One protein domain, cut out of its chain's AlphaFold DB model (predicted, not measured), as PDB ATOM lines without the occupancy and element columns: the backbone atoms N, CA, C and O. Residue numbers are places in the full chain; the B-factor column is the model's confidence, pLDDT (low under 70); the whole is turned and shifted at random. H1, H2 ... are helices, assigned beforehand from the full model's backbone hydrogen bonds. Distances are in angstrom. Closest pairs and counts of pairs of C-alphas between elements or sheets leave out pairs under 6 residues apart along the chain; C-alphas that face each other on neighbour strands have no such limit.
ATOM      1  N   GLU A  95      -5.642  29.272   4.419       98.31
ATOM      2  CA  GLU A  95      -4.498  30.181   4.549       98.31
ATOM      3  C   GLU A  95      -4.882  31.637   4.270       98.31
ATOM      4  O   GLU A  95      -4.496  32.539   5.012       98.31
ATOM      5  N   GLN A  96      -5.682  31.879   3.230       97.75
ATOM      6  CA  GLN A  96      -6.186  33.216   2.915       97.75
ATOM      7  C   GLN A  96      -7.067  33.763   4.042       97.75
ATOM      8  O   GLN A  96      -6.916  34.921   4.428       97.75
ATOM      9  N   ALA A  97      -7.949  32.932   4.610       98.00
ATOM     10  CA  ALA A  97      -8.781  33.322   5.744       98.00
ATOM     11  C   ALA A  97      -7.954  33.615   7.004       98.00
ATOM     12  O   ALA A  97      -8.260  34.564   7.728       98.00
ATOM     13  N   ILE A  98      -6.885  32.849   7.247       98.06
ATOM     14  CA  ILE A  98      -5.938  33.115   8.338       98.06
ATOM     15  C   ILE A  98      -5.277  34.482   8.143       98.06
ATOM     16  O   ILE A  98      -5.303  35.302   9.058       98.06
ATOM     17  N   CYS A  99      -4.766  34.766   6.946       97.06
ATOM     18  CA  CYS A  99      -4.099  36.031   6.630       97.06
ATOM     19  C   CYS A  99      -5.029  37.251   6.662       97.06
ATOM     20  O   CYS A  99      -4.608  38.346   7.036       97.06
ATOM     21  N   ALA A 100      -6.301  37.075   6.298       96.12
ATOM     22  CA  ALA A 100      -7.301  38.141   6.317       96.12
ATOM     23  C   ALA A 100      -7.847  38.448   7.725       96.12
ATOM     24  O   ALA A 100      -8.509  39.468   7.917       96.12
ATOM     25  N   SER A 101      -7.587  37.590   8.717       96.31
ATOM     26  CA  SER A 101      -8.109  37.729  10.078       96.31
ATOM     27  C   SER A 101      -6.980  37.813  11.095       96.31
ATOM     28  O   SER A 101      -6.291  36.833  11.370       96.31
ATOM     29  N   ARG A 102      -6.855  38.976  11.745       95.38
ATOM     30  CA  ARG A 102      -5.885  39.190  12.827       95.38
ATOM     31  C   ARG A 102      -5.982  38.113  13.913       95.38
ATOM     32  O   ARG A 102      -4.964  37.571  14.323       95.38
ATOM     33  N   GLN A 103      -7.199  37.769  14.335       97.06
ATOM     34  CA  GLN A 103      -7.416  36.758  15.371       97.06
ATOM     35  C   GLN A 103      -6.921  35.371  14.938       97.06
ATOM     36  O   GLN A 103      -6.331  34.653  15.741       97.06
ATOM     37  N   LEU A 104      -7.169  34.973  13.686       98.38
ATOM     38  CA  LEU A 104      -6.689  33.685  13.182       98.38
ATOM     39  C   LEU A 104      -5.167  33.679  13.014       98.38
ATOM     40  O   LEU A 104      -4.541  32.679  13.347       98.38
ATOM     41  N   SER A 105      -4.576  34.785  12.559       98.19
ATOM     42  CA  SER A 105      -3.119  34.938  12.458       98.19
ATOM     43  C   SER A 105      -2.428  34.839  13.825       98.19
ATOM     44  O   SER A 105      -1.444  34.118  13.965       98.19
ATOM     45  N   GLU A 106      -2.975  35.484  14.861       97.44
ATOM     46  CA  GLU A 106      -2.448  35.391  16.233       97.44
ATOM     47  C   GLU A 106      -2.503  33.950  16.772       97.44
ATOM     48  O   GLU A 106      -1.533  33.464  17.357       97.44
ATOM     49  N   LEU A 107      -3.607  33.236  16.526       98.62
ATOM     50  CA  LEU A 107      -3.737  31.822  16.893       98.62
ATOM     51  C   LEU A 107      -2.773  30.920  16.111       98.62
ATOM     52  O   LEU A 107      -2.262  29.947  16.665       98.62
ATOM     53  N   ASP A 108      -2.518  31.232  14.843       98.62
ATOM     54  CA  ASP A 108      -1.557  30.512  14.011       98.62
ATOM     55  C   ASP A 108      -0.130  30.649  14.544       98.62
ATOM     56  O   ASP A 108       0.558  29.643  14.742       98.62
ATOM     57  N   VAL A 109       0.273  31.868  14.909       98.50
ATOM     58  CA  VAL A 109       1.563  32.109  15.561       98.50
ATOM     59  C   VAL A 109       1.646  31.401  16.909       98.50
ATOM     60  O   VAL A 109       2.612  30.671  17.128       98.50
ATOM     61  N   GLN A 134       0.969  16.817  13.835       98.75
ATOM     62  CA  GLN A 134       0.922  18.188  13.335       98.75
ATOM     63  C   GLN A 134       0.541  18.226  11.849       98.75
ATOM     64  O   GLN A 134      -0.287  19.048  11.452       98.75
ATOM     65  N   GLN A 135       1.094  17.325  11.034       98.69
ATOM     66  CA  GLN A 135       0.741  17.190   9.615       98.69
ATOM     67  C   GLN A 135      -0.715  16.748   9.422       98.69
ATOM     68  O   GLN A 135      -1.432  17.292   8.574       98.69
ATOM     69  N   SER A 136      -1.174  15.799  10.241       98.69
ATOM     70  CA  SER A 136      -2.572  15.369  10.264       98.69
ATOM     71  C   SER A 136      -3.504  16.534  10.619       98.69
ATOM     72  O   SER A 136      -4.482  16.798   9.914       98.69
ATOM     73  N   TRP A 137      -3.153  17.312  11.647       98.75
ATOM     74  CA  TRP A 137      -3.909  18.495  12.041       98.75
ATOM     75  C   TRP A 137      -3.932  19.573  10.945       98.75
ATOM     76  O   TRP A 137      -5.004  20.104  10.658       98.75
ATOM     77  N   LEU A 138      -2.811  19.861  10.272       98.69
ATOM     78  CA  LEU A 138      -2.773  20.800   9.139       98.69
ATOM     79  C   LEU A 138      -3.697  20.345   8.001       98.69
ATOM     80  O   LEU A 138      -4.446  21.146   7.436       98.69
ATOM     81  N   SER A 139      -3.702  19.043   7.708       98.62
ATOM     82  CA  SER A 139      -4.601  18.450   6.715       98.62
ATOM     83  C   SER A 139      -6.072  18.579   7.119       98.62
ATOM     84  O   SER A 139      -6.926  18.827   6.269       98.62
ATOM     85  N   ALA A 140      -6.387  18.441   8.410       98.38
ATOM     86  CA  ALA A 140      -7.731  18.655   8.938       98.38
ATOM     87  C   ALA A 140      -8.141  20.137   8.899       98.38
ATOM     88  O   ALA A 140      -9.236  20.443   8.431       98.38
ATOM     89  N   ARG A 141      -7.259  21.060   9.305       98.69
ATOM     90  CA  ARG A 141      -7.477  22.515   9.238       98.69
ATOM     91  C   ARG A 141      -7.801  22.957   7.814       98.69
ATOM     92  O   ARG A 141      -8.764  23.689   7.612       98.69
ATOM     93  N   LYS A 142      -7.062  22.448   6.823       98.62
ATOM     94  CA  LYS A 142      -7.294  22.743   5.402       98.62
ATOM     95  C   LYS A 142      -8.725  22.431   4.952       98.62
ATOM     96  O   LYS A 142      -9.282  23.155   4.128       98.62
ATOM     97  N   LYS A 143      -9.361  21.396   5.516       98.62
ATOM     98  CA  LYS A 143     -10.756  21.032   5.204       98.62
ATOM     99  C   LYS A 143     -11.772  22.080   5.669       98.62
ATOM    100  O   LYS A 143     -12.880  22.091   5.146       98.62
ATOM    101  N   CYS A 144     -11.415  22.975   6.595       98.69
ATOM    102  CA  CYS A 144     -12.276  24.097   6.975       98.69
ATOM    103  C   CYS A 144     -12.479  25.106   5.832       98.69
ATOM    104  O   CYS A 144     -13.450  25.867   5.863       98.69
ATOM    105  N   GLY A 145     -11.573  25.154   4.845       98.62
ATOM    106  CA  GLY A 145     -11.543  26.232   3.858       98.62
ATOM    107  C   GLY A 145     -11.551  27.602   4.545       98.62
ATOM    108  O   GLY A 145     -10.924  27.779   5.584       98.62
ATOM    109  N   ALA A 146     -12.325  28.553   4.019       98.25
ATOM    110  CA  ALA A 146     -12.444  29.892   4.600       98.25
ATOM    111  C   ALA A 146     -13.426  29.996   5.794       98.25
ATOM    112  O   ALA A 146     -13.741  31.100   6.239       98.25
ATOM    113  N   ASN A 147     -13.954  28.881   6.320       98.75
ATOM    114  CA  ASN A 147     -14.916  28.923   7.424       98.75
ATOM    115  C   ASN A 147     -14.234  29.337   8.740       98.75
ATOM    116  O   ASN A 147     -13.568  28.536   9.399       98.75
ATOM    117  N   GLN A 148     -14.464  30.581   9.160       98.19
ATOM    118  CA  GLN A 148     -13.821  31.164  10.337       98.19
ATOM    119  C   GLN A 148     -14.150  30.429  11.644       98.19
ATOM    120  O   GLN A 148     -13.255  30.225  12.461       98.19
ATOM    121  N   ALA A 149     -15.394  29.990  11.854       98.62
ATOM    122  CA  ALA A 149     -15.767  29.262  13.069       98.62
ATOM    123  C   ALA A 149     -15.055  27.899  13.155       98.62
ATOM    124  O   ALA A 149     -14.554  27.529  14.218       98.62
ATOM    125  N   CYS A 150     -14.945  27.194  12.023       98.88
ATOM    126  CA  CYS A 150     -14.190  25.944  11.918       98.88
ATOM    127  C   CYS A 150     -12.705  26.160  12.230       98.88
ATOM    128  O   CYS A 150     -12.146  25.456  13.069       98.88
ATOM    129  N   LEU A 151     -12.084  27.177  11.619       98.88
ATOM    130  CA  LEU A 151     -10.672  27.503  11.840       98.88
ATOM    131  C   LEU A 151     -10.398  27.871  13.302       98.88
ATOM    132  O   LEU A 151      -9.474  27.331  13.908       98.88
ATOM    133  N   LEU A 152     -11.231  28.728  13.902       98.81
ATOM    134  CA  LEU A 152     -11.119  29.092  15.316       98.81
ATOM    135  C   LEU A 152     -11.192  27.857  16.224       98.81
ATOM    136  O   LEU A 152     -10.391  27.730  17.150       98.81
ATOM    137  N   GLY A 153     -12.125  26.941  15.954       98.81
ATOM    138  CA  GLY A 153     -12.237  25.676  16.680       98.81
ATOM    139  C   GLY A 153     -10.997  24.792  16.512       98.81
ATOM    140  O   GLY A 153     -10.450  24.307  17.503       98.81
ATOM    141  N   ALA A 154     -10.513  24.637  15.277       98.88
ATOM    142  CA  ALA A 154      -9.342  23.826  14.957       98.88
ATOM    143  C   ALA A 154      -8.070  24.332  15.656       98.88
ATOM    144  O   ALA A 154      -7.321  23.528  16.218       98.88
ATOM    145  N   TYR A 155      -7.845  25.650  15.667       98.88
ATOM    146  CA  TYR A 155      -6.709  26.263  16.358       98.88
ATOM    147  C   TYR A 155      -6.805  26.120  17.874       98.88
ATOM    148  O   TYR A 155      -5.855  25.657  18.501       98.88
ATOM    149  N   ARG A 156      -7.951  26.474  18.475       98.88
ATOM    150  CA  ARG A 156      -8.141  26.380  19.934       98.88
ATOM    151  C   ARG A 156      -7.940  24.954  20.433       98.88
ATOM    152  O   ARG A 156      -7.251  24.759  21.430       98.88
ATOM    153  N   SER A 157      -8.497  23.979  19.715       98.81
ATOM    154  CA  SER A 157      -8.335  22.560  20.031       98.81
ATOM    155  C   SER A 157      -6.861  22.148  20.009       98.81
ATOM    156  O   SER A 157      -6.347  21.649  21.008       98.81
ATOM    157  N   ARG A 158      -6.130  22.456  18.928       98.81
ATOM    158  CA  ARG A 158      -4.712  22.077  18.815       98.81
ATOM    159  C   ARG A 158      -3.821  22.772  19.833       98.81
ATOM    160  O   ARG A 158      -2.947  22.132  20.409       98.81
ATOM    161  N   ILE A 159      -4.045  24.062  20.077       98.88
ATOM    162  CA  ILE A 159      -3.322  24.808  21.112       98.88
ATOM    163  C   ILE A 159      -3.549  24.166  22.482       98.88
ATOM    164  O   ILE A 159      -2.595  24.045  23.248       98.88
ATOM    165  N   GLN A 160      -4.777  23.735  22.789       98.88
ATOM    166  CA  GLN A 160      -5.062  23.045  24.043       98.88
ATOM    167  C   GLN A 160      -4.325  21.705  24.130       98.88
ATOM    168  O   GLN A 160      -3.663  21.460  25.131       98.88
ATOM    169  N   THR A 161      -4.331  20.900  23.063       98.69
ATOM    170  CA  THR A 161      -3.541  19.658  23.008       98.69
ATOM    171  C   THR A 161      -2.067  19.912  23.324       98.69
ATOM    172  O   THR A 161      -1.499  19.241  24.180       98.69
ATOM    173  N   LEU A 162      -1.452  20.923  22.701       98.69
ATOM    174  CA  LEU A 162      -0.047  21.268  22.948       98.69
ATOM    175  C   LEU A 162       0.188  21.781  24.381       98.69
ATOM    176  O   LEU A 162       1.226  21.496  24.970       98.69
ATOM    177  N   LYS A 163      -0.762  22.513  24.973       98.50
ATOM    178  CA  LYS A 163      -0.686  22.916  26.390       98.50
ATOM    179  C   LYS A 163      -0.712  21.703  27.318       98.50
ATOM    180  O   LYS A 163       0.075  21.651  28.260       98.50
ATOM    181  N   ASP A 164      -1.570  20.732  27.031       98.31
ATOM    182  CA  ASP A 164      -1.694  19.517  27.833       98.31
ATOM    183  C   ASP A 164      -0.443  18.636  27.713       98.31
ATOM    184  O   ASP A 164       0.021  18.089  28.715       98.31
ATOM    185  N   GLU A 165       0.149  18.536  26.518       96.62
ATOM    186  CA  GLU A 165       1.439  17.858  26.326       96.62
ATOM    187  C   GLU A 165       2.556  18.525  27.125       96.62
ATOM    188  O   GLU A 165       3.317  17.852  27.822       96.62
ATOM    189  N   TYR A 166       2.629  19.857  27.091       96.62
ATOM    190  CA  TYR A 166       3.613  20.591  27.879       96.62
ATOM    191  C   TYR A 166       3.418  20.342  29.376       96.62
ATOM    192  O   TYR A 166       4.383  20.052  30.079       96.62
ATOM    193  N   ALA A 167       2.175  20.381  29.864       96.56
ATOM    194  CA  ALA A 167       1.868  20.095  31.261       96.56
ATOM    195  C   ALA A 167       2.280  18.666  31.666       96.56
ATOM    196  O   ALA A 167       2.822  18.468  32.754       96.56
ATOM    197  N   ARG A 168       2.086  17.677  30.782       94.38
ATOM    198  CA  ARG A 168       2.558  16.296  30.988       94.38
ATOM    199  C   ARG A 168       4.078  16.184  31.018       94.38
ATOM    200  O   ARG A 168       4.606  15.325  31.715       94.38
ATOM    201  N   LEU A 169       4.793  16.965  30.216       92.81
ATOM    202  CA  LEU A 169       6.256  16.984  30.244       92.81
ATOM    203  C   LEU A 169       6.756  17.650  31.529       92.81
ATOM    204  O   LEU A 169       7.563  17.060  32.238       92.81
ATOM    205  N   ALA A 170       6.207  18.814  31.872       92.75
ATOM    206  CA  ALA A 170       6.573  19.574  33.063       92.75
ATOM    207  C   ALA A 170       6.321  18.806  34.374       92.75
ATOM    208  O   ALA A 170       7.052  18.988  35.345       92.75
ATOM    209  N   SER A 171       5.323  17.916  34.417       94.12
ATOM    210  CA  SER A 171       5.042  17.104  35.608       94.12
ATOM    211  C   SER A 171       6.061  15.987  35.870       94.12
ATOM    212  O   SER A 171       6.051  15.412  36.958       94.12
ATOM    213  N   ARG A 172       6.948  15.675  34.913       89.50
ATOM    214  CA  ARG A 172       7.948  14.596  35.036       89.50
ATOM    215  C   ARG A 172       9.265  15.029  35.691       89.50
ATOM    216  O   ARG A 172      10.125  14.181  35.909       89.50
ATOM    217  N   GLY A 173       9.398  16.302  36.062       78.50
ATOM    218  CA  GLY A 173      10.586  16.859  36.712       78.50
ATOM    219  C   GLY A 173      11.340  17.853  35.819       78.50
ATOM    220  O   GLY A 173      11.010  17.991  34.642       78.50
ATOM    221  N   PRO A 174      12.305  18.598  36.385       70.50
ATOM    222  CA  PRO A 174      13.024  19.639  35.660       70.50
ATOM    223  C   PRO A 174      13.945  19.029  34.594       70.50
ATOM    224  O   PRO A 174      14.730  18.127  34.895       70.50
ATOM    225  N   PHE A 175      13.814  19.533  33.365       60.94
ATOM    226  CA  PHE A 175      14.816  19.410  32.306       60.94
ATOM    227  C   PHE A 175      15.913  20.455  32.515       60.94
ATOM    228  O   PHE A 175      15.563  21.569  32.973       60.94
TER     229      PHE A 175
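Overview. This is residues 95 to 109 and 134 to 175 of the 175 residues of an uncharacterized protein of Paraburkholderia aspalathi (UniProt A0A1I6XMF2). One long helix, H4, makes the longest axis, and three short helices, H1, H2 and H3, gather round its first part. H2 and H3 lie on different sides of H4, H1 makes a corner with H2, and residues 160 to 175, the later part of H4 and the tail, stick out. The printed part has 57 residues with four named helices, in the order H1, H2, H3, H4, and no named strand; the class is all helix. The whole is loose, with a radius of gyration of the C-alphas of 13.6 A, and elongated, spanning 41 by 22 by 15 A.

Arrangement. H1, residues 95 to 100, and H2, residues 102 to 109, touch only at the corner by their tight link, closest at the C-alphas of Ile 98 and Leu 104, 4.9 A apart. With residues 151 to 156 alone, H4, residues 148 to 170, touches H2, closest at the C-alphas of Leu 107 and Tyr 155, 6.3 A apart. They run the same way at a shallow tilt of 34 degrees, only just short of steep. H3, residues 134 to 142, and H4 form a helical hairpin, opposite ways at a shallow tilt of 15 degrees. They only just touch, with 3 pairs of C-alphas within 8 A, the closest being Arg 141 and Ala 154, 6.2 A apart. H2 and H3 are apart. In H1, H2, H3 and H4 every O i to N i+4 pair is within hydrogen-bond range.

Along the chain. H1 begins at C-alpha 95 (-4.498, 30.181, 4.549) and is 8.6 A long from first to last C-alpha. H2 measures 10.6 A and H3 12.3 A. H4 runs 32.7 A, from C-alpha 148 (-13.821, 31.164, 10.337) to C-alpha 170 (6.573, 19.574, 33.063).

Size, cuts and confidence. Residues 110 to 133 are not printed, and C-alphas 109 and 134 are 14.1 A apart across the cut. Mean pLDDT of the printed part is 96.3; Phe 175 is under 70.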